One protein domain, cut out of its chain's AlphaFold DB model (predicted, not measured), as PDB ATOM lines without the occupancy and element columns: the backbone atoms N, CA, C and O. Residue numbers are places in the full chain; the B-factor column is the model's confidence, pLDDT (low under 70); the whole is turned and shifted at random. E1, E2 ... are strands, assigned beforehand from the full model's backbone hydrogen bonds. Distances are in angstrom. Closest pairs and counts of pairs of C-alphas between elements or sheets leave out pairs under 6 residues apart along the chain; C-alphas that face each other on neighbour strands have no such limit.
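AT A GLANCE: This is residues 632 to 756 of the 757 residues of an uncharacterized protein of Gammaproteobacteria bacterium (UniProt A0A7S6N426). This domain is a sandwich of two twisted sheets laid face to face, a larger one of E3, E2, E5 and E6 and a smaller one of E4, E1 and E7, with the strands of one crossing those of the other at 53 degrees. At one side of the sandwich E6 and E7 come together, at the other E3 and E4, and the long links of residues 658 to 669 and 717 to 729 loop over the larger sheet's outer face. The printed part has 125 residues with no named helix and seven named strands, E1 to E7 in order along the chain; the class is all strand, though under half of the residues, 61, are in named elements. The larger sheet is antiparallel, the smaller mixed. The whole is compact, with a radius of gyration of the C-alphas of 13.8 A, and its outline is elongated, spanning 40 by 25 by 21 A.

HOW THE PARTS SIT: Begin with the larger sheet, where E5, residues 706 to 716, and E2, residues 648 to 657, are antiparallel inner strands; look for N 711 and O 654, 2.7 A apart. Beside E2 find the edge strand E3, residues 670 to 676, in a hairpin with E2; N 653 and O 673 are 2.8 A apart. At the other edge of this sheet, the edge strand E6, residues 730 to 738, makes a hairpin with E5, with N 710 and O 734 at 2.8 A; E6 bends by 55 degrees at residue 735. In the smaller sheet, E1, residues 633 to 640, is antiparallel to E4, residues 686 to 693, with N 639 and O 687 at 2.8 A. E1 is parallel to E7, residues 745 to 752, with N 636 and O 745 at 2.8 A; E7 bends by 72 degrees at residue 749. Between the sheets, the closest C-alphas of E6 and E7 are those of Ala 736 and Val 747, 5.4 A apart, and those of E3 and E4 are Leu 672 and Val 693, 5.0 A apart. E2 and E7, for instance, are apart.

IN THESE COORDINATES: Find C-alpha 706 at (4.433, -3.944, -12.482); from there E5 runs 31.6 A to C-alpha 716. E2 measures 26.7 A and E6 24.4 A. E1 starts at C-alpha 633, (-7.677, 5.892, -15.445), and E7 ends at C-alpha 752, (-14.847, -17.065, -13.936).

THE WHOLE: The farthest C-alphas, Gly 643 and Ala 700, are 41.5 A apart. The printed part has no cut; the links E2 to E3, E4 to E5 and E5 to E6 are long. Look for pLDDT under 70 at residues 659 to 669, 696, 699 to 701, 718 and 720 to 724.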
ATOM      1  N   ASP A 632      -7.608   8.212 -11.934       71.56
ATOM      2  CA  ASP A 632      -6.390   8.304 -12.744       71.56
ATOM      3  C   ASP A 632      -6.595   7.679 -14.130       71.56
ATOM      4  O   ASP A 632      -6.057   8.159 -15.129       71.56
ATOM      5  N   THR A 633      -7.401   6.609 -14.200       86.50
ATOM      6  CA  THR A 633      -7.677   5.892 -15.445       86.50
ATOM      7  C   THR A 633      -8.941   5.018 -15.374       86.50
ATOM      8  O   THR A 633      -9.764   5.144 -14.463       86.50
ATOM      9  N   THR A 634      -9.136   4.125 -16.350       90.69
ATOM     10  CA  THR A 634     -10.207   3.115 -16.344       90.69
ATOM     11  C   THR A 634      -9.673   1.687 -16.247       90.69
ATOM     12  O   THR A 634      -8.644   1.350 -16.832       90.69
ATOM     13  N   LEU A 635     -10.413   0.825 -15.545       91.75
ATOM     14  CA  LEU A 635     -10.242  -0.626 -15.560       91.75
ATOM     15  C   LEU A 635     -11.297  -1.244 -16.480       91.75
ATOM     16  O   LEU A 635     -12.491  -1.023 -16.280       91.75
ATOM     17  N   THR A 636     -10.869  -2.050 -17.451       95.44
ATOM     18  CA  THR A 636     -11.758  -2.852 -18.304       95.44
ATOM     19  C   THR A 636     -11.558  -4.341 -18.046       95.44
ATOM     20  O   THR A 636     -10.435  -4.837 -18.119       95.44
ATOM     21  N   PHE A 637     -12.644  -5.058 -17.756       95.94
ATOM     22  CA  PHE A 637     -12.637  -6.489 -17.435       95.94
ATOM     23  C   PHE A 637     -13.951  -7.167 -17.847       95.94
ATOM     24  O   PHE A 637     -14.988  -6.516 -17.955       95.94
ATOM     25  N   THR A 638     -13.932  -8.486 -18.061       96.38
ATOM     26  CA  THR A 638     -15.141  -9.278 -18.366       96.38
ATOM     27  C   THR A 638     -15.391 -10.312 -17.278       96.38
ATOM     28  O   THR A 638     -14.465 -11.007 -16.879       96.38
ATOM     29  N   VAL A 639     -16.632 -10.439 -16.813       96.75
ATOM     30  CA  VAL A 639     -17.063 -11.370 -15.757       96.75
ATOM     31  C   VAL A 639     -17.943 -12.460 -16.356       96.75
ATOM     32  O   VAL A 639     -18.800 -12.155 -17.182       96.75
ATOM     33  N   ALA A 640     -17.769 -13.712 -15.924       96.50
ATOM     34  CA  ALA A 640     -18.728 -14.793 -16.143       96.50
ATOM     35  C   ALA A 640     -19.485 -15.094 -14.847       96.50
ATOM     36  O   ALA A 640     -18.882 -15.448 -13.833       96.50
ATOM     37  N   TYR A 641     -20.811 -14.989 -14.898       95.38
ATOM     38  CA  TYR A 641     -21.698 -15.281 -13.778       95.38
ATOM     39  C   TYR A 641     -22.125 -16.756 -13.791       95.38
ATOM     40  O   TYR A 641     -22.718 -17.200 -14.777       95.38
ATOM     41  N   PRO A 642     -21.893 -17.536 -12.721       93.75
ATOM     42  CA  PRO A 642     -22.412 -18.896 -12.610       93.75
ATOM     43  C   PRO A 642     -23.933 -18.934 -12.728       93.75
ATOM     44  O   PRO A 642     -24.624 -18.062 -12.208       93.75
ATOM     45  N   GLY A 643     -24.485 -19.987 -13.336       92.06
ATOM     46  CA  GLY A 643     -25.942 -20.190 -13.386       92.06
ATOM     47  C   GLY A 643     -26.598 -20.390 -12.011       92.06
ATOM     48  O   GLY A 643     -27.818 -20.352 -11.905       92.06
ATOM     49  N   THR A 644     -25.793 -20.610 -10.967       89.12
ATOM     50  CA  THR A 644     -26.207 -20.790  -9.569       89.12
ATOM     51  C   THR A 644     -26.029 -19.541  -8.705       89.12
ATOM     52  O   THR A 644     -26.347 -19.606  -7.519       89.12
ATOM     53  N   ILE A 645     -25.486 -18.436  -9.235       89.94
ATOM     54  CA  ILE A 645     -25.289 -17.225  -8.429       89.94
ATOM     55  C   ILE A 645     -26.646 -16.592  -8.093       89.94
ATOM     56  O   ILE A 645     -27.550 -16.545  -8.931       89.94
ATOM     57  N   GLY A 646     -26.799 -16.129  -6.852       87.50
ATOM     58  CA  GLY A 646     -27.969 -15.353  -6.445       87.50
ATOM     59  C   GLY A 646     -27.953 -13.931  -7.029       87.50
ATOM     60  O   GLY A 646     -27.060 -13.588  -7.805       87.50
ATOM     61  N   PRO A 647     -28.911 -13.070  -6.641       88.88
ATOM     62  CA  PRO A 647     -28.942 -11.681  -7.087       88.88
ATOM     63  C   PRO A 647     -27.681 -10.931  -6.635       88.88
ATOM     64  O   PRO A 647     -27.484 -10.693  -5.439       88.88
ATOM     65  N   VAL A 648     -26.828 -10.577  -7.599       89.81
ATOM     66  CA  VAL A 648     -25.638  -9.749  -7.368       89.81
ATOM     67  C   VAL A 648     -26.087  -8.299  -7.263       89.81
ATOM     68  O   VAL A 648     -26.710  -7.780  -8.186       89.81
ATOM     69  N   TRP A 649     -25.776  -7.648  -6.146       83.81
ATOM     70  CA  TRP A 649     -26.150  -6.251  -5.892       83.81
ATOM     71  C   TRP A 649     -24.956  -5.293  -5.926       83.81
ATOM     72  O   TRP A 649     -25.157  -4.083  -5.973       83.81
ATOM     73  N   ARG A 650     -23.719  -5.815  -5.925       85.38
ATOM     74  CA  ARG A 650     -22.492  -5.012  -6.007       85.38
ATOM     75  C   ARG A 650     -21.307  -5.822  -6.537       85.38
ATOM     76  O   ARG A 650     -21.230  -7.030  -6.312       85.38
ATOM     77  N   LEU A 651     -20.368  -5.153  -7.199       87.88
ATOM     78  CA  LEU A 651     -19.052  -5.681  -7.564       87.88
ATOM     79  C   LEU A 651     -17.935  -4.844  -6.910       87.88
ATOM     80  O   LEU A 651     -18.106  -3.650  -6.658       87.88
ATOM     81  N   ALA A 652     -16.770  -5.454  -6.684       84.69
ATOM     82  CA  ALA A 652     -15.539  -4.753  -6.316       84.69
ATOM     83  C   ALA A 652     -14.329  -5.297  -7.088       84.69
ATOM     84  O   ALA A 652     -14.173  -6.509  -7.226       84.69
ATOM     85  N   ALA A 653     -13.462  -4.391  -7.536       87.38
ATOM     86  CA  ALA A 653     -12.169  -4.656  -8.147       87.38
ATOM     87  C   ALA A 653     -11.029  -4.286  -7.186       87.38
ATOM     88  O   ALA A 653     -10.934  -3.149  -6.707       87.38
ATOM     89  N   VAL A 654     -10.147  -5.250  -6.924       81.81
ATOM     90  CA  VAL A 654      -9.050  -5.129  -5.952       81.81
ATOM     91  C   VAL A 654      -7.759  -5.679  -6.548       81.81
ATOM     92  O   VAL A 654      -7.789  -6.679  -7.255       81.81
ATOM     93  N   LEU A 655      -6.627  -5.045  -6.272       82.56
ATOM     94  CA  LEU A 655      -5.294  -5.488  -6.668       82.56
ATOM     95  C   LEU A 655      -4.567  -6.147  -5.504       82.56
ATOM     96  O   LEU A 655      -4.701  -5.723  -4.359       82.56
ATOM     97  N   TYR A 656      -3.729  -7.120  -5.833       81.25
ATOM     98  CA  TYR A 656      -2.830  -7.812  -4.921       81.25
ATOM     99  C   TYR A 656      -1.439  -7.974  -5.568       81.25
ATOM    100  O   TYR A 656      -1.322  -7.899  -6.800       81.25
ATOM    101  N   PRO A 657      -0.368  -8.216  -4.786       79.00
ATOM    102  CA  PRO A 657       0.961  -8.513  -5.318       79.00
ATOM    103  C   PRO A 657       0.957  -9.660  -6.337       79.00
ATOM    104  O   PRO A 657       0.170 -10.606  -6.229       79.00
ATOM    105  N   ALA A 658       1.867  -9.597  -7.314       75.94
ATOM    106  CA  ALA A 658       2.005 -10.601  -8.371       75.94
ATOM    107  C   ALA A 658       2.025 -12.040  -7.824       75.94
ATOM    108  O   ALA A 658       2.788 -12.352  -6.909       75.94
ATOM    109  N   GLY A 659       1.222 -12.931  -8.414       68.25
ATOM    110  CA  GLY A 659       1.204 -14.350  -8.047       68.25
ATOM    111  C   GLY A 659       0.598 -14.666  -6.675       68.25
ATOM    112  O   GLY A 659       0.674 -15.815  -6.239       68.25
ATOM    113  N   THR A 660      -0.018 -13.694  -5.995       68.88
ATOM    114  CA  THR A 660      -0.793 -13.956  -4.776       68.88
ATOM    115  C   THR A 660      -2.262 -14.232  -5.113       68.88
ATOM    116  O   THR A 660      -2.885 -13.539  -5.912       68.88
ATOM    117  N   GLN A 661      -2.825 -15.263  -4.480       69.38
ATOM    118  CA  GLN A 661      -4.271 -15.472  -4.347       69.38
ATOM    119  C   GLN A 661      -4.563 -15.578  -2.849       69.38
ATOM    120  O   GLN A 661      -4.767 -16.680  -2.335       69.38
ATOM    121  N   PRO A 662      -4.411 -14.468  -2.109       57.94
ATOM    122  CA  PRO A 662      -4.458 -14.513  -0.661       57.94
ATOM    123  C   PRO A 662      -5.908 -14.726  -0.191       57.94
ATOM    124  O   PRO A 662      -6.847 -14.544  -0.976       57.94
ATOM    125  N   PRO A 663      -6.121 -15.106   1.083       54.75
ATOM    126  CA  PRO A 663      -7.450 -15.079   1.677       54.75
ATOM    127  C   PRO A 663      -8.112 -13.716   1.446       54.75
ATOM    128  O   PRO A 663      -7.440 -12.679   1.433       54.75
ATOM    129  N   VAL A 664      -9.424 -13.721   1.237       52.47
ATOM    130  CA  VAL A 664     -10.181 -12.523   0.860       52.47
ATOM    131  C   VAL A 664      -9.914 -11.382   1.843       52.47
ATOM    132  O   VAL A 664     -10.007 -11.584   3.050       52.47
ATOM    133  N   PHE A 665      -9.600 -10.188   1.335       56.25
ATOM    134  CA  PHE A 665      -9.340  -9.000   2.165       56.25
ATOM    135  C   PHE A 665      -8.161  -9.147   3.143       56.25
ATOM    136  O   PHE A 665      -8.120  -8.494   4.182       56.25
ATOM    137  N   THR A 666      -7.165  -9.964   2.782       50.88
ATOM    138  CA  THR A 666      -5.858  -9.990   3.456       50.88
ATOM    139  C   THR A 666      -4.765  -9.347   2.603       50.88
ATOM    140  O   THR A 666      -4.832  -9.333   1.375       50.88
ATOM    141  N   SER A 667      -3.773  -8.769   3.279       54.69
ATOM    142  CA  SER A 667      -2.818  -7.830   2.688       54.69
ATOM    143  C   SER A 667      -1.466  -8.439   2.301       54.69
ATOM    144  O   SER A 667      -1.082  -9.470   2.860       54.69
ATOM    145  N   PRO A 668      -0.695  -7.775   1.413       58.41
ATOM    146  CA  PRO A 668      -0.969  -6.459   0.805       58.41
ATOM    147  C   PRO A 668      -2.110  -6.481  -0.218       58.41
ATOM    148  O   PRO A 668      -2.218  -7.431  -0.991       58.41
ATOM    149  N   MET A 669      -2.940  -5.434  -0.242       68.88
ATOM    150  CA  MET A 669      -3.982  -5.244  -1.257       68.88
ATOM    151  C   MET A 669      -4.266  -3.756  -1.514       68.88
ATOM    152  O   MET A 669      -4.074  -2.930  -0.623       68.88
ATOM    153  N   TRP A 670      -4.812  -3.430  -2.690       72.00
ATOM    154  CA  TRP A 670      -5.173  -2.062  -3.082       72.00
ATOM    155  C   TRP A 670      -6.528  -2.009  -3.782       72.00
ATOM    156  O   TRP A 670      -6.760  -2.736  -4.747       72.00
ATOM    157  N   PHE A 671      -7.426  -1.128  -3.346       72.12
ATOM    158  CA  PHE A 671      -8.716  -0.959  -4.015       72.12
ATOM    159  C   PHE A 671      -8.587  -0.149  -5.300       72.12
ATOM    160  O   PHE A 671      -8.133   0.989  -5.273       72.12
ATOM    161  N   LEU A 672      -9.047  -0.731  -6.411       75.56
ATOM    162  CA  LEU A 672      -9.230  -0.008  -7.668       75.56
ATOM    163  C   LEU A 672     -10.598   0.676  -7.705       75.56
ATOM    164  O   LEU A 672     -10.693   1.856  -8.037       75.56
ATOM    165  N   ASN A 673     -11.656  -0.073  -7.368       77.19
ATOM    166  CA  ASN A 673     -13.026   0.422  -7.232       77.19
ATOM    167  C   ASN A 673     -13.877  -0.605  -6.457       77.19
ATOM    168  O   ASN A 673     -13.923  -1.770  -6.835       77.19
ATOM    169  N   ILE A 674     -14.554  -0.186  -5.384       72.00
ATOM    170  CA  ILE A 674     -15.365  -1.048  -4.491       72.00
ATOM    171  C   ILE A 674     -16.878  -0.807  -4.610       72.00
ATOM    172  O   ILE A 674     -17.660  -1.283  -3.782       72.00
ATOM    173  N   ASP A 675     -17.290  -0.040  -5.615       72.25
ATOM    174  CA  ASP A 675     -18.660   0.412  -5.857       72.25
ATOM    175  C   ASP A 675     -19.013   0.288  -7.343       72.25
ATOM    176  O   ASP A 675     -19.452   1.228  -8.005       72.25
ATOM    177  N   ILE A 676     -18.737  -0.890  -7.902       81.88
ATOM    178  CA  ILE A 676     -19.059  -1.181  -9.291       81.88
ATOM    179  C   ILE A 676     -20.505  -1.685  -9.339       81.88
ATOM    180  O   ILE A 676     -20.825  -2.740  -8.783       81.88
ATOM    181  N   ASP A 677     -21.371  -0.936 -10.023       83.62
ATOM    182  CA  ASP A 677     -22.740  -1.357 -10.327       83.62
ATOM    183  C   ASP A 677     -22.705  -2.631 -11.204       83.62
ATOM    184  O   ASP A 677     -22.146  -2.600 -12.307       83.62
ATOM    185  N   PRO A 678     -23.269  -3.770 -10.750       87.19
ATOM    186  CA  PRO A 678     -23.342  -4.983 -11.562       87.19
ATOM    187  C   PRO A 678     -24.243  -4.807 -12.795       87.19
ATOM    188  O   PRO A 678     -24.091  -5.547 -13.773       87.19
ATOM    189  N   GLY A 679     -25.170  -3.845 -12.780       85.44
ATOM    190  CA  GLY A 679     -26.203  -3.678 -13.791       85.44
ATOM    191  C   GLY A 679     -27.127  -4.896 -13.858       85.44
ATOM    192  O   GLY A 679     -27.479  -5.500 -12.847       85.44
ATOM    193  N   ALA A 680     -27.505  -5.301 -15.072       77.12
ATOM    194  CA  ALA A 680     -28.352  -6.473 -15.313       77.12
ATOM    195  C   ALA A 680     -27.574  -7.812 -15.254       77.12
ATOM    196  O   ALA A 680     -27.733  -8.663 -16.134       77.12
ATOM    197  N   ALA A 681     -26.742  -7.999 -14.222       81.88
ATOM    198  CA  ALA A 681     -25.953  -9.211 -14.011       81.88
ATOM    199  C   ALA A 681     -26.859 -10.454 -13.967       81.88
ATOM    200  O   ALA A 681     -27.588 -10.694 -13.003       81.88
ATOM    201  N   THR A 682     -26.834 -11.236 -15.046       86.62
ATOM    202  CA  THR A 682     -27.751 -12.360 -15.255       86.62
ATOM    203  C   THR A 682     -27.017 -13.685 -15.002       86.62
ATOM    204  O   THR A 682     -25.968 -13.925 -15.604       86.62
ATOM    205  N   PRO A 683     -27.532 -14.583 -14.140       91.12
ATOM    206  CA  PRO A 683     -26.915 -15.888 -13.911       91.12
ATOM    207  C   PRO A 683     -26.721 -16.672 -15.217       91.12
ATOM    208  O   PRO A 683     -27.642 -16.807 -16.023       91.12
ATOM    209  N   GLY A 684     -25.516 -17.201 -15.428       90.94
ATOM    210  CA  GLY A 684     -25.142 -17.939 -16.636       90.94
ATOM    211  C   GLY A 684     -24.679 -17.082 -17.823       90.94
ATOM    212  O   GLY A 684     -24.389 -17.653 -18.875       90.94
ATOM    213  N   THR A 685     -24.594 -15.751 -17.698       93.00
ATOM    214  CA  THR A 685     -24.122 -14.859 -18.777       93.00
ATOM    215  C   THR A 685     -22.725 -14.293 -18.518       93.00
ATOM    216  O   THR A 685     -22.187 -14.377 -17.413       93.00
ATOM    217  N   GLN A 686     -22.134 -13.680 -19.549       94.94
ATOM    218  CA  GLN A 686     -20.926 -12.863 -19.424       94.94
ATOM    219  C   GLN A 686     -21.251 -11.381 -19.622       94.94
ATOM    220  O   GLN A 686     -22.107 -11.049 -20.442       94.94
ATOM    221  N   GLN A 687     -20.560 -10.504 -18.893       94.69
ATOM    222  CA  GLN A 687     -20.710  -9.052 -19.002       94.69
ATOM    223  C   GLN A 687     -19.345  -8.365 -18.887       94.69
ATOM    224  O   GLN A 687     -18.538  -8.707 -18.022       94.69
ATOM    225  N   THR A 688     -19.085  -7.406 -19.775       95.12
ATOM    226  CA  THR A 688     -17.875  -6.574 -19.761       95.12
ATOM    227  C   THR A 688     -18.171  -5.249 -19.071       95.12
ATOM    228  O   THR A 688     -19.203  -4.628 -19.324       95.12
ATOM    229  N   TYR A 689     -17.245  -4.817 -18.223       93.81
ATOM    230  CA  TYR A 689     -17.296  -3.578 -17.463       93.81
ATOM    231  C   TYR A 689     -16.095  -2.717 -17.840       93.81
ATOM    232  O   TYR A 689     -14.979  -3.226 -17.931       93.81
ATOM    233  N   THR A 690     -16.321  -1.417 -18.006       92.62
ATOM    234  CA  THR A 690     -15.274  -0.392 -18.045       92.62
ATOM    235  C   THR A 690     -15.626   0.630 -16.978       92.62
ATOM    236  O   THR A 690     -16.650   1.301 -17.087       92.62
ATOM    237  N   VAL A 691     -14.814   0.710 -15.927       86.94
ATOM    238  CA  VAL A 691     -15.098   1.515 -14.731       86.94
ATOM    239  C   VAL A 691     -13.958   2.491 -14.453       86.94
ATOM    240  O   VAL A 691     -12.804   2.147 -14.712       86.94
ATOM    241  N   PRO A 692     -14.237   3.696 -13.923       83.56
ATOM    242  CA  PRO A 692     -13.191   4.567 -13.404       83.56
ATOM    243  C   PRO A 692     -12.510   3.889 -12.211       83.56
ATOM    244  O   PRO A 692     -13.179   3.276 -11.371       83.56
ATOM    245  N   VAL A 693     -11.185   3.998 -12.144       78.94
ATOM    246  CA  VAL A 693     -10.369   3.486 -11.040       78.94
ATOM    247  C   VAL A 693      -9.282   4.484 -10.682       78.94
ATOM    248  O   VAL A 693      -8.807   5.228 -11.543       78.94
ATOM    249  N   ARG A 694      -8.853   4.463  -9.421       75.12
ATOM    250  CA  ARG A 694      -7.563   5.046  -9.055       75.12
ATOM    251  C   ARG A 694      -6.507   3.967  -8.980       75.12
ATOM    252  O   ARG A 694      -6.759   2.879  -8.469       75.12
ATOM    253  N   VAL A 695      -5.336   4.284  -9.500       76.12
ATOM    254  CA  VAL A 695      -4.150   3.444  -9.401       76.12
ATOM    255  C   VAL A 695      -3.282   4.059  -8.316       76.12
ATOM    256  O   VAL A 695      -3.010   5.259  -8.333       76.12
ATOM    257  N   PHE A 696      -2.859   3.236  -7.360       69.12
ATOM    258  CA  PHE A 696      -1.999   3.661  -6.257       69.12
ATOM    259  C   PHE A 696      -0.767   4.445  -6.735       69.12
ATOM    260  O   PHE A 696      -0.240   4.227  -7.831       69.12
ATOM    261  N   GLU A 697      -0.262   5.319  -5.870       70.81
ATOM    262  CA  GLU A 697       1.038   5.944  -6.091       70.81
ATOM    263  C   GLU A 697       2.155   4.876  -6.092       70.81
ATOM    264  O   GLU A 697       2.107   3.922  -5.299       70.81
ATOM    265  N   PRO A 698       3.174   5.007  -6.963       73.56
ATOM    266  CA  PRO A 698       4.300   4.084  -6.981       73.56
ATOM    267  C   PRO A 698       5.079   4.109  -5.660       73.56
ATOM    268  O   PRO A 698       5.557   5.156  -5.226       73.56
ATOM    269  N   SER A 699       5.283   2.942  -5.052       66.06
ATOM    270  CA  SER A 699       6.091   2.790  -3.836       66.06
ATOM    271  C   SER A 699       7.012   1.570  -3.918       66.06
ATOM    272  O   SER A 699       6.981   0.806  -4.882       66.06
ATOM    273  N   ALA A 700       7.823   1.342  -2.881       68.00
ATOM    274  CA  ALA A 700       8.615   0.117  -2.765       68.00
ATOM    275  C   ALA A 700       7.749  -1.158  -2.649       68.00
ATOM    276  O   ALA A 700       8.204  -2.231  -3.040       68.00
ATOM    277  N   ALA A 701       6.514  -1.047  -2.139       63.47
ATOM    278  CA  ALA A 701       5.537  -2.140  -2.091       63.47
ATOM    279  C   ALA A 701       4.680  -2.229  -3.371       63.47
ATOM    280  O   ALA A 701       4.174  -3.301  -3.701       63.47
ATOM    281  N   THR A 702       4.557  -1.115  -4.098       73.00
ATOM    282  CA  THR A 702       3.736  -0.937  -5.308       73.00
ATOM    283  C   THR A 702       4.551  -0.383  -6.489       73.00
ATOM    284  O   THR A 702       4.290   0.722  -6.968       73.00
ATOM    285  N   PRO A 703       5.578  -1.096  -6.986       81.62
ATOM    286  CA  PRO A 703       6.384  -0.601  -8.098       81.62
ATOM    287  C   PRO A 703       5.570  -0.535  -9.401       81.62
ATOM    288  O   PRO A 703       5.027  -1.543  -9.865       81.62
ATOM    289  N   LEU A 704       5.527   0.641 -10.031       84.62
ATOM    290  CA  LEU A 704       5.047   0.814 -11.406       84.62
ATOM    291  C   LEU A 704       6.238   1.100 -12.342       84.62
ATOM    292  O   LEU A 704       7.098   1.907 -11.981       84.62
ATOM    293  N   PRO A 705       6.324   0.463 -13.528       91.06
ATOM    294  CA  PRO A 705       5.422  -0.564 -14.054       91.06
ATOM    295  C   PRO A 705       5.569  -1.916 -13.330       91.06
ATOM    296  O   PRO A 705       6.680  -2.343 -13.020       91.06
ATOM    297  N   GLY A 706       4.461  -2.639 -13.152       89.12
ATOM    298  CA  GLY A 706       4.433  -3.944 -12.482       89.12
ATOM    299  C   GLY A 706       3.303  -4.858 -12.966       89.12
ATOM    300  O   GLY A 706       2.383  -4.423 -13.659       89.12
ATOM    301  N   THR A 707       3.382  -6.139 -12.609       90.62
ATOM    302  CA  THR A 707       2.287  -7.108 -12.783       90.62
ATOM    303  C   THR A 707       1.633  -7.343 -11.429       90.62
ATOM    304  O   THR A 707       2.335  -7.458 -10.429       90.62
ATOM    305  N   TYR A 708       0.309  -7.423 -11.396       88.81
ATOM    306  CA  TYR A 708      -0.486  -7.526 -10.176       88.81
ATOM    307  C   TYR A 708      -1.659  -8.479 -10.391       88.81
ATOM    308  O   TYR A 708      -2.211  -8.528 -11.490       88.81
ATOM    309  N   ALA A 709      -2.076  -9.191  -9.348       89.19
ATOM    310  CA  ALA A 709      -3.284 -10.004  -9.400       89.19
ATOM    311  C   ALA A 709      -4.506  -9.105  -9.157       89.19
ATOM    312  O   ALA A 709      -4.721  -8.623  -8.046       89.19
ATOM    313  N   VAL A 710      -5.309  -8.865 -10.195       90.75
ATOM    314  CA  VAL A 710      -6.635  -8.248 -10.066       90.75
ATOM    315  C   VAL A 710      -7.608  -9.316  -9.584       90.75
ATOM    316  O   VAL A 710      -7.653 -10.416 -10.131       90.75
ATOM    317  N   SER A 711      -8.424  -8.980  -8.598       90.25
ATOM    318  CA  SER A 711      -9.580  -9.746  -8.162       90.25
ATOM    319  C   SER A 711     -10.861  -8.985  -8.459       90.25
ATOM    320  O   SER A 711     -10.924  -7.776  -8.229       90.25
ATOM    321  N   ILE A 712     -11.880  -9.706  -8.921       92.19
ATOM    322  CA  ILE A 712     -13.261  -9.233  -8.971       92.19
ATOM    323  C   ILE A 712     -14.070 -10.043  -7.960       92.19
ATOM    324  O   ILE A 712     -14.214 -11.258  -8.115       92.19
ATOM    325  N   ALA A 713     -14.604  -9.364  -6.948       89.69
ATOM    326  CA  ALA A 713     -15.572  -9.906  -5.999       89.69
ATOM    327  C   ALA A 713     -16.995  -9.485  -6.399       89.69
ATOM    328  O   ALA A 713     -17.218  -8.345  -6.811       89.69
ATOM    329  N   ALA A 714     -17.949 -10.404  -6.267       90.94
ATOM    330  CA  ALA A 714     -19.360 -10.217  -6.561       90.94
ATOM    331  C   ALA A 714     -20.202 -10.537  -5.324       90.94
ATOM    332  O   ALA A 714     -20.211 -11.673  -4.842       90.94
ATOM    333  N   TYR A 715     -20.910  -9.515  -4.848       86.88
ATOM    334  CA  TYR A 715     -21.669  -9.543  -3.607       86.88
ATOM    335  C   TYR A 715     -23.118  -9.908  -3.868       86.88
ATOM    336  O   TYR A 715     -23.808  -9.260  -4.663       86.88
ATOM    337  N   VAL A 716     -23.574 -10.954  -3.192       87.94
ATOM    338  CA  VAL A 716     -24.887 -11.564  -3.389       87.94
ATOM    339  C   VAL A 716     -25.823 -11.126  -2.258       87.94
ATOM    340  O   VAL A 716     -25.381 -10.761  -1.168       87.94
ATOM    341  N   THR A 717     -27.137 -11.093  -2.492       79.62
ATOM    342  CA  THR A 717     -28.101 -10.816  -1.410       79.62
ATOM    343  C   THR A 717     -27.960 -11.863  -0.298       79.62
ATOM    344  O   THR A 717     -28.143 -13.051  -0.553       79.62
ATOM    345  N   GLY A 718     -27.655 -11.419   0.926       69.56
ATOM    346  CA  GLY A 718     -27.348 -12.290   2.072       69.56
ATOM    347  C   GLY A 718     -25.855 -12.573   2.286       69.56
ATOM    348  O   GLY A 718     -25.509 -13.214   3.270       69.56
ATOM    349  N   GLY A 719     -24.980 -12.091   1.398       70.50
ATOM    350  CA  GLY A 719     -23.530 -12.076   1.591       70.50
ATOM    351  C   GLY A 719     -23.037 -10.914   2.463       70.50
ATOM    352  O   GLY A 719     -23.828 -10.120   2.982       70.50
ATOM    353  N   GLY A 720     -21.717 -10.808   2.615       60.50
ATOM    354  CA  GLY A 720     -21.043  -9.779   3.411       60.50
ATOM    355  C   GLY A 720     -20.346  -8.729   2.553       60.50
ATOM    356  O   GLY A 720     -19.863  -9.015   1.464       60.50
ATOM    357  N   PHE A 721     -20.282  -7.492   3.043       61.72
ATOM    358  CA  PHE A 721     -19.687  -6.367   2.324       61.72
ATOM    359  C   PHE A 721     -19.078  -5.355   3.316       61.72
ATOM    360  O   PHE A 721     -19.737  -5.049   4.311       61.72
ATOM    361  N   PRO A 722     -17.857  -4.820   3.093       55.84
ATOM    362  CA  PRO A 722     -16.962  -5.064   1.959       55.84
ATOM    363  C   PRO A 722     -16.232  -6.413   1.992       55.84
ATOM    364  O   PRO A 722     -15.558  -6.718   1.024       55.84
ATOM    365  N   THR A 723     -16.352  -7.219   3.051       66.88
ATOM    366  CA  THR A 723     -15.699  -8.538   3.134       66.88
ATOM    367  C   THR A 723     -16.665  -9.656   2.710       66.88
ATOM    368  O   THR A 723     -17.636  -9.886   3.433       66.88
ATOM    369  N   PRO A 724     -16.411 -10.368   1.591       69.50
ATOM    370  CA  PRO A 724     -17.197 -11.513   1.137       69.50
ATOM    371  C   PRO A 724     -17.345 -12.619   2.186       69.50
ATOM    372  O   PRO A 724     -16.373 -12.990   2.847       69.50
ATOM    373  N   VAL A 725     -18.537 -13.207   2.272       72.38
ATOM    374  CA  VAL A 725     -18.825 -14.384   3.102       72.38
ATOM    375  C   VAL A 725     -18.560 -15.666   2.314       72.38
ATOM    376  O   VAL A 725     -19.090 -15.865   1.216       72.38
ATOM    377  N   ALA A 726     -17.758 -16.556   2.905       77.88
ATOM    378  CA  ALA A 726     -17.449 -17.875   2.361       77.88
ATOM    379  C   ALA A 726     -18.722 -18.680   2.047       77.88
ATOM    380  O   ALA A 726     -19.679 -18.705   2.819       77.88
ATOM    381  N   GLY A 727     -18.746 -19.322   0.880       79.62
ATOM    382  CA  GLY A 727     -19.882 -20.097   0.378       79.62
ATOM    383  C   GLY A 727     -21.086 -19.293  -0.139       79.62
ATOM    384  O   GLY A 727     -21.931 -19.891  -0.806       79.62
ATOM    385  N   ILE A 728     -21.172 -17.978   0.107       84.19
ATOM    386  CA  ILE A 728     -22.279 -17.120  -0.363       84.19
ATOM    387  C   ILE A 728     -21.808 -16.211  -1.502       84.19
ATOM    388  O   ILE A 728     -22.305 -16.288  -2.630       84.19
ATOM    389  N   ASP A 729     -20.832 -15.357  -1.211       88.12
ATOM    390  CA  ASP A 729     -20.287 -14.413  -2.177       88.12
ATOM    391  C   ASP A 729     -19.322 -15.105  -3.138       88.12
ATOM    392  O   ASP A 729     -18.865 -16.227  -2.903       88.12
ATOM    393  N   HIS A 730     -19.048 -14.457  -4.268       92.25
ATOM    394  CA  HIS A 730     -18.244 -15.048  -5.331       92.25
ATOM    395  C   HIS A 730     -17.037 -14.179  -5.683       92.25
ATOM    396  O   HIS A 730     -17.097 -12.956  -5.606       92.25
ATOM    397  N   MET A 731     -15.937 -14.799  -6.107       91.38
ATOM    398  CA  MET A 731     -14.708 -14.098  -6.478       91.38
ATOM    399  C   MET A 731     -13.949 -14.825  -7.597       91.38
ATOM    400  O   MET A 731     -14.077 -16.039  -7.772       91.38
ATOM    401  N   ALA A 732     -13.147 -14.083  -8.361       91.81
ATOM    402  CA  ALA A 732     -12.168 -14.618  -9.307       91.81
ATOM    403  C   ALA A 732     -10.943 -13.697  -9.413       91.81
ATOM    404  O   ALA A 732     -11.065 -12.490  -9.227       91.81
ATOM    405  N   PHE A 733      -9.784 -14.259  -9.776       91.38
ATOM    406  CA  PHE A 733      -8.518 -13.533  -9.943       91.38
ATOM    407  C   PHE A 733      -7.964 -13.676 -11.369       91.38
ATOM    408  O   PHE A 733      -8.047 -14.763 -11.947       91.38
ATOM    409  N   ARG A 734      -7.328 -12.622 -11.897       91.31
ATOM    410  CA  ARG A 734      -6.456 -12.645 -13.087       91.31
ATOM    411  C   ARG A 734      -5.327 -11.632 -12.950       91.31
ATOM    412  O   ARG A 734      -5.529 -10.550 -12.412       91.31
ATOM    413  N   ASP A 735      -4.157 -11.962 -13.483       90.69
ATOM    414  CA  ASP A 735      -3.043 -11.018 -13.531       90.69
ATOM    415  C   ASP A 735      -3.295  -9.917 -14.572       90.69
ATOM    416  O   ASP A 735      -3.755 -10.184 -15.683       90.69
ATOM    417  N   ALA A 736      -2.938  -8.684 -14.223       91.19
ATOM    418  CA  ALA A 736      -2.910  -7.533 -15.115       91.19
ATOM    419  C   ALA A 736      -1.568  -6.805 -14.989       91.19
ATOM    420  O   ALA A 736      -0.950  -6.777 -13.920       91.19
ATOM    421  N   ARG A 737      -1.110  -6.191 -16.083       91.00
ATOM    422  CA  ARG A 737       0.073  -5.327 -16.068       91.00
ATOM    423  C   ARG A 737      -0.362  -3.873 -15.955       91.00
ATOM    424  O   ARG A 737      -1.079  -3.382 -16.820       91.00
ATOM    425  N   ILE A 738       0.132  -3.186 -14.934       90.62
ATOM    426  CA  ILE A 738      -0.079  -1.754 -14.720       90.62
ATOM    427  C   ILE A 738       1.223  -1.050 -15.083       90.62
ATOM    428  O   ILE A 738       2.298  -1.437 -14.618       90.62
ATOM    429  N   VAL A 739       1.149  -0.071 -15.983       90.75
ATOM    430  CA  VAL A 739       2.337   0.602 -16.534       90.75
ATOM    431  C   VAL A 739       2.663   1.864 -15.741       90.75
ATOM    432  O   VAL A 739       3.795   2.050 -15.304       90.75
ATOM    433  N   ASP A 740       1.644   2.681 -15.525       86.75
ATOM    434  CA  ASP A 740       1.629   3.931 -14.777       86.75
ATOM    435  C   ASP A 740       0.186   4.161 -14.285       86.75
ATOM    436  O   ASP A 740      -0.673   3.296 -14.475       86.75
ATOM    437  N   GLN A 741      -0.081   5.291 -13.629       84.50
ATOM    438  CA  GLN A 741      -1.410   5.580 -13.081       84.50
ATOM    439  C   GLN A 741      -2.433   6.005 -14.152       84.50
ATOM    440  O   GLN A 741      -3.623   5.769 -13.975       84.50
ATOM    441  N   ALA A 742      -1.991   6.596 -15.268       86.06
ATOM    442  CA  ALA A 742      -2.870   7.209 -16.270       86.06
ATOM    443  C   ALA A 742      -3.312   6.243 -17.385       86.06
ATOM    444  O   ALA A 742      -4.362   6.427 -18.010       86.06
ATOM    445  N   THR A 743      -2.517   5.213 -17.670       91.38
ATOM    446  CA  THR A 743      -2.759   4.260 -18.758       91.38
ATOM    447  C   THR A 743      -3.922   3.313 -18.429       91.38
ATOM    448  O   THR A 743      -3.842   2.610 -17.420       91.38
ATOM    449  N   PRO A 744      -4.962   3.208 -19.287       92.88
ATOM    450  CA  PRO A 744      -6.093   2.308 -19.064       92.88
ATOM    451  C   PRO A 744      -5.672   0.861 -18.814       92.88
ATOM    452  O   PRO A 744      -4.981   0.243 -19.629       92.88
ATOM    453  N   VAL A 745      -6.129   0.310 -17.692       92.44
ATOM    454  CA  VAL A 745      -5.848  -1.067 -17.286       92.44
ATOM    455  C   VAL A 745      -6.871  -1.978 -17.954       92.44
ATOM    456  O   VAL A 745      -8.053  -1.969 -17.622       92.44
ATOM    457  N   VAL A 746      -6.425  -2.793 -18.905       93.94
ATOM    458  CA  VAL A 746      -7.260  -3.817 -19.546       93.94
ATOM    459  C   VAL A 746      -6.831  -5.173 -18.998       93.94
ATOM    460  O   VAL A 746      -5.656  -5.528 -19.081       93.94
ATOM    461  N   VAL A 747      -7.770  -5.918 -18.416       93.94
ATOM    462  CA  VAL A 747      -7.521  -7.277 -17.923       93.94
ATOM    463  C   VAL A 747      -7.991  -8.277 -18.969       93.94
ATOM    464  O   VAL A 747      -9.191  -8.413 -19.217       93.94
ATOM    465  N   ASP A 748      -7.040  -8.981 -19.577       90.25
ATOM    466  CA  ASP A 748      -7.329  -9.960 -20.621       90.25
ATOM    467  C   ASP A 748      -8.040 -11.210 -20.073       90.25
ATOM    468  O   ASP A 748      -7.688 -11.779 -19.034       90.25
ATOM    469  N   GLY A 749      -9.025 -11.693 -20.833       92.31
ATOM    470  CA  GLY A 749      -9.804 -12.888 -20.510       92.31
ATOM    471  C   GLY A 749     -11.065 -12.613 -19.685       92.31
ATOM    472  O   GLY A 749     -11.604 -11.508 -19.672       92.31
ATOM    473  N   VAL A 750     -11.580 -13.664 -19.040       94.56
ATOM    474  CA  VAL A 750     -12.880 -13.649 -18.349       94.56
ATOM    475  C   VAL A 750     -12.725 -14.089 -16.898       94.56
ATOM    476  O   VAL A 750     -12.138 -15.132 -16.620       94.56
ATOM    477  N   PHE A 751     -13.223 -13.296 -15.958       95.56
ATOM    478  CA  PHE A 751     -13.285 -13.615 -14.538       95.56
ATOM    479  C   PHE A 751     -14.380 -14.656 -14.286       95.56
ATOM    480  O   PHE A 751     -15.558 -14.322 -14.161       95.56
ATOM    481  N   ASP A 752     -13.977 -15.925 -14.235       94.56
ATOM    482  CA  ASP A 752     -14.847 -17.065 -13.936       94.56
ATOM    483  C   ASP A 752     -15.152 -17.112 -12.431       94.56
ATOM    484  O   ASP A 752     -14.440 -17.773 -11.668       94.56
ATOM    485  N   LEU A 753     -16.177 -16.367 -12.000       93.69
ATOM    486  CA  LEU A 753     -16.568 -16.245 -10.592       93.69
ATOM    487  C   LEU A 753     -16.858 -17.614  -9.966       93.69
ATOM    488  O   LEU A 753     -17.611 -18.423 -10.510       93.69
ATOM    489  N   LYS A 754     -16.302 -17.854  -8.779       91.31
ATOM    490  CA  LYS A 754     -16.547 -19.053  -7.964       91.31
ATOM    491  C   LYS A 754     -16.971 -18.641  -6.559       91.31
ATOM    492  O   LYS A 754     -16.552 -17.565  -6.137       91.31
ATOM    493  N   PRO A 755     -17.744 -19.468  -5.831       89.56
ATOM    494  CA  PRO A 755     -17.986 -19.241  -4.413       89.56
ATOM    495  C   PRO A 755     -16.664 -19.019  -3.679       89.56
ATOM    496  O   PRO A 755     -15.682 -19.720  -3.943       89.56
ATOM    497  N   VAL A 756     -16.644 -18.037  -2.785       83.62
ATOM    498  CA  VAL A 756     -15.512 -17.795  -1.888       83.62
ATOM    499  C   VAL A 756     -15.293 -19.049  -1.023       83.62
ATOM    500  O   VAL A 756     -16.281 -19.573  -0.501       83.62
TER     501      VAL A 756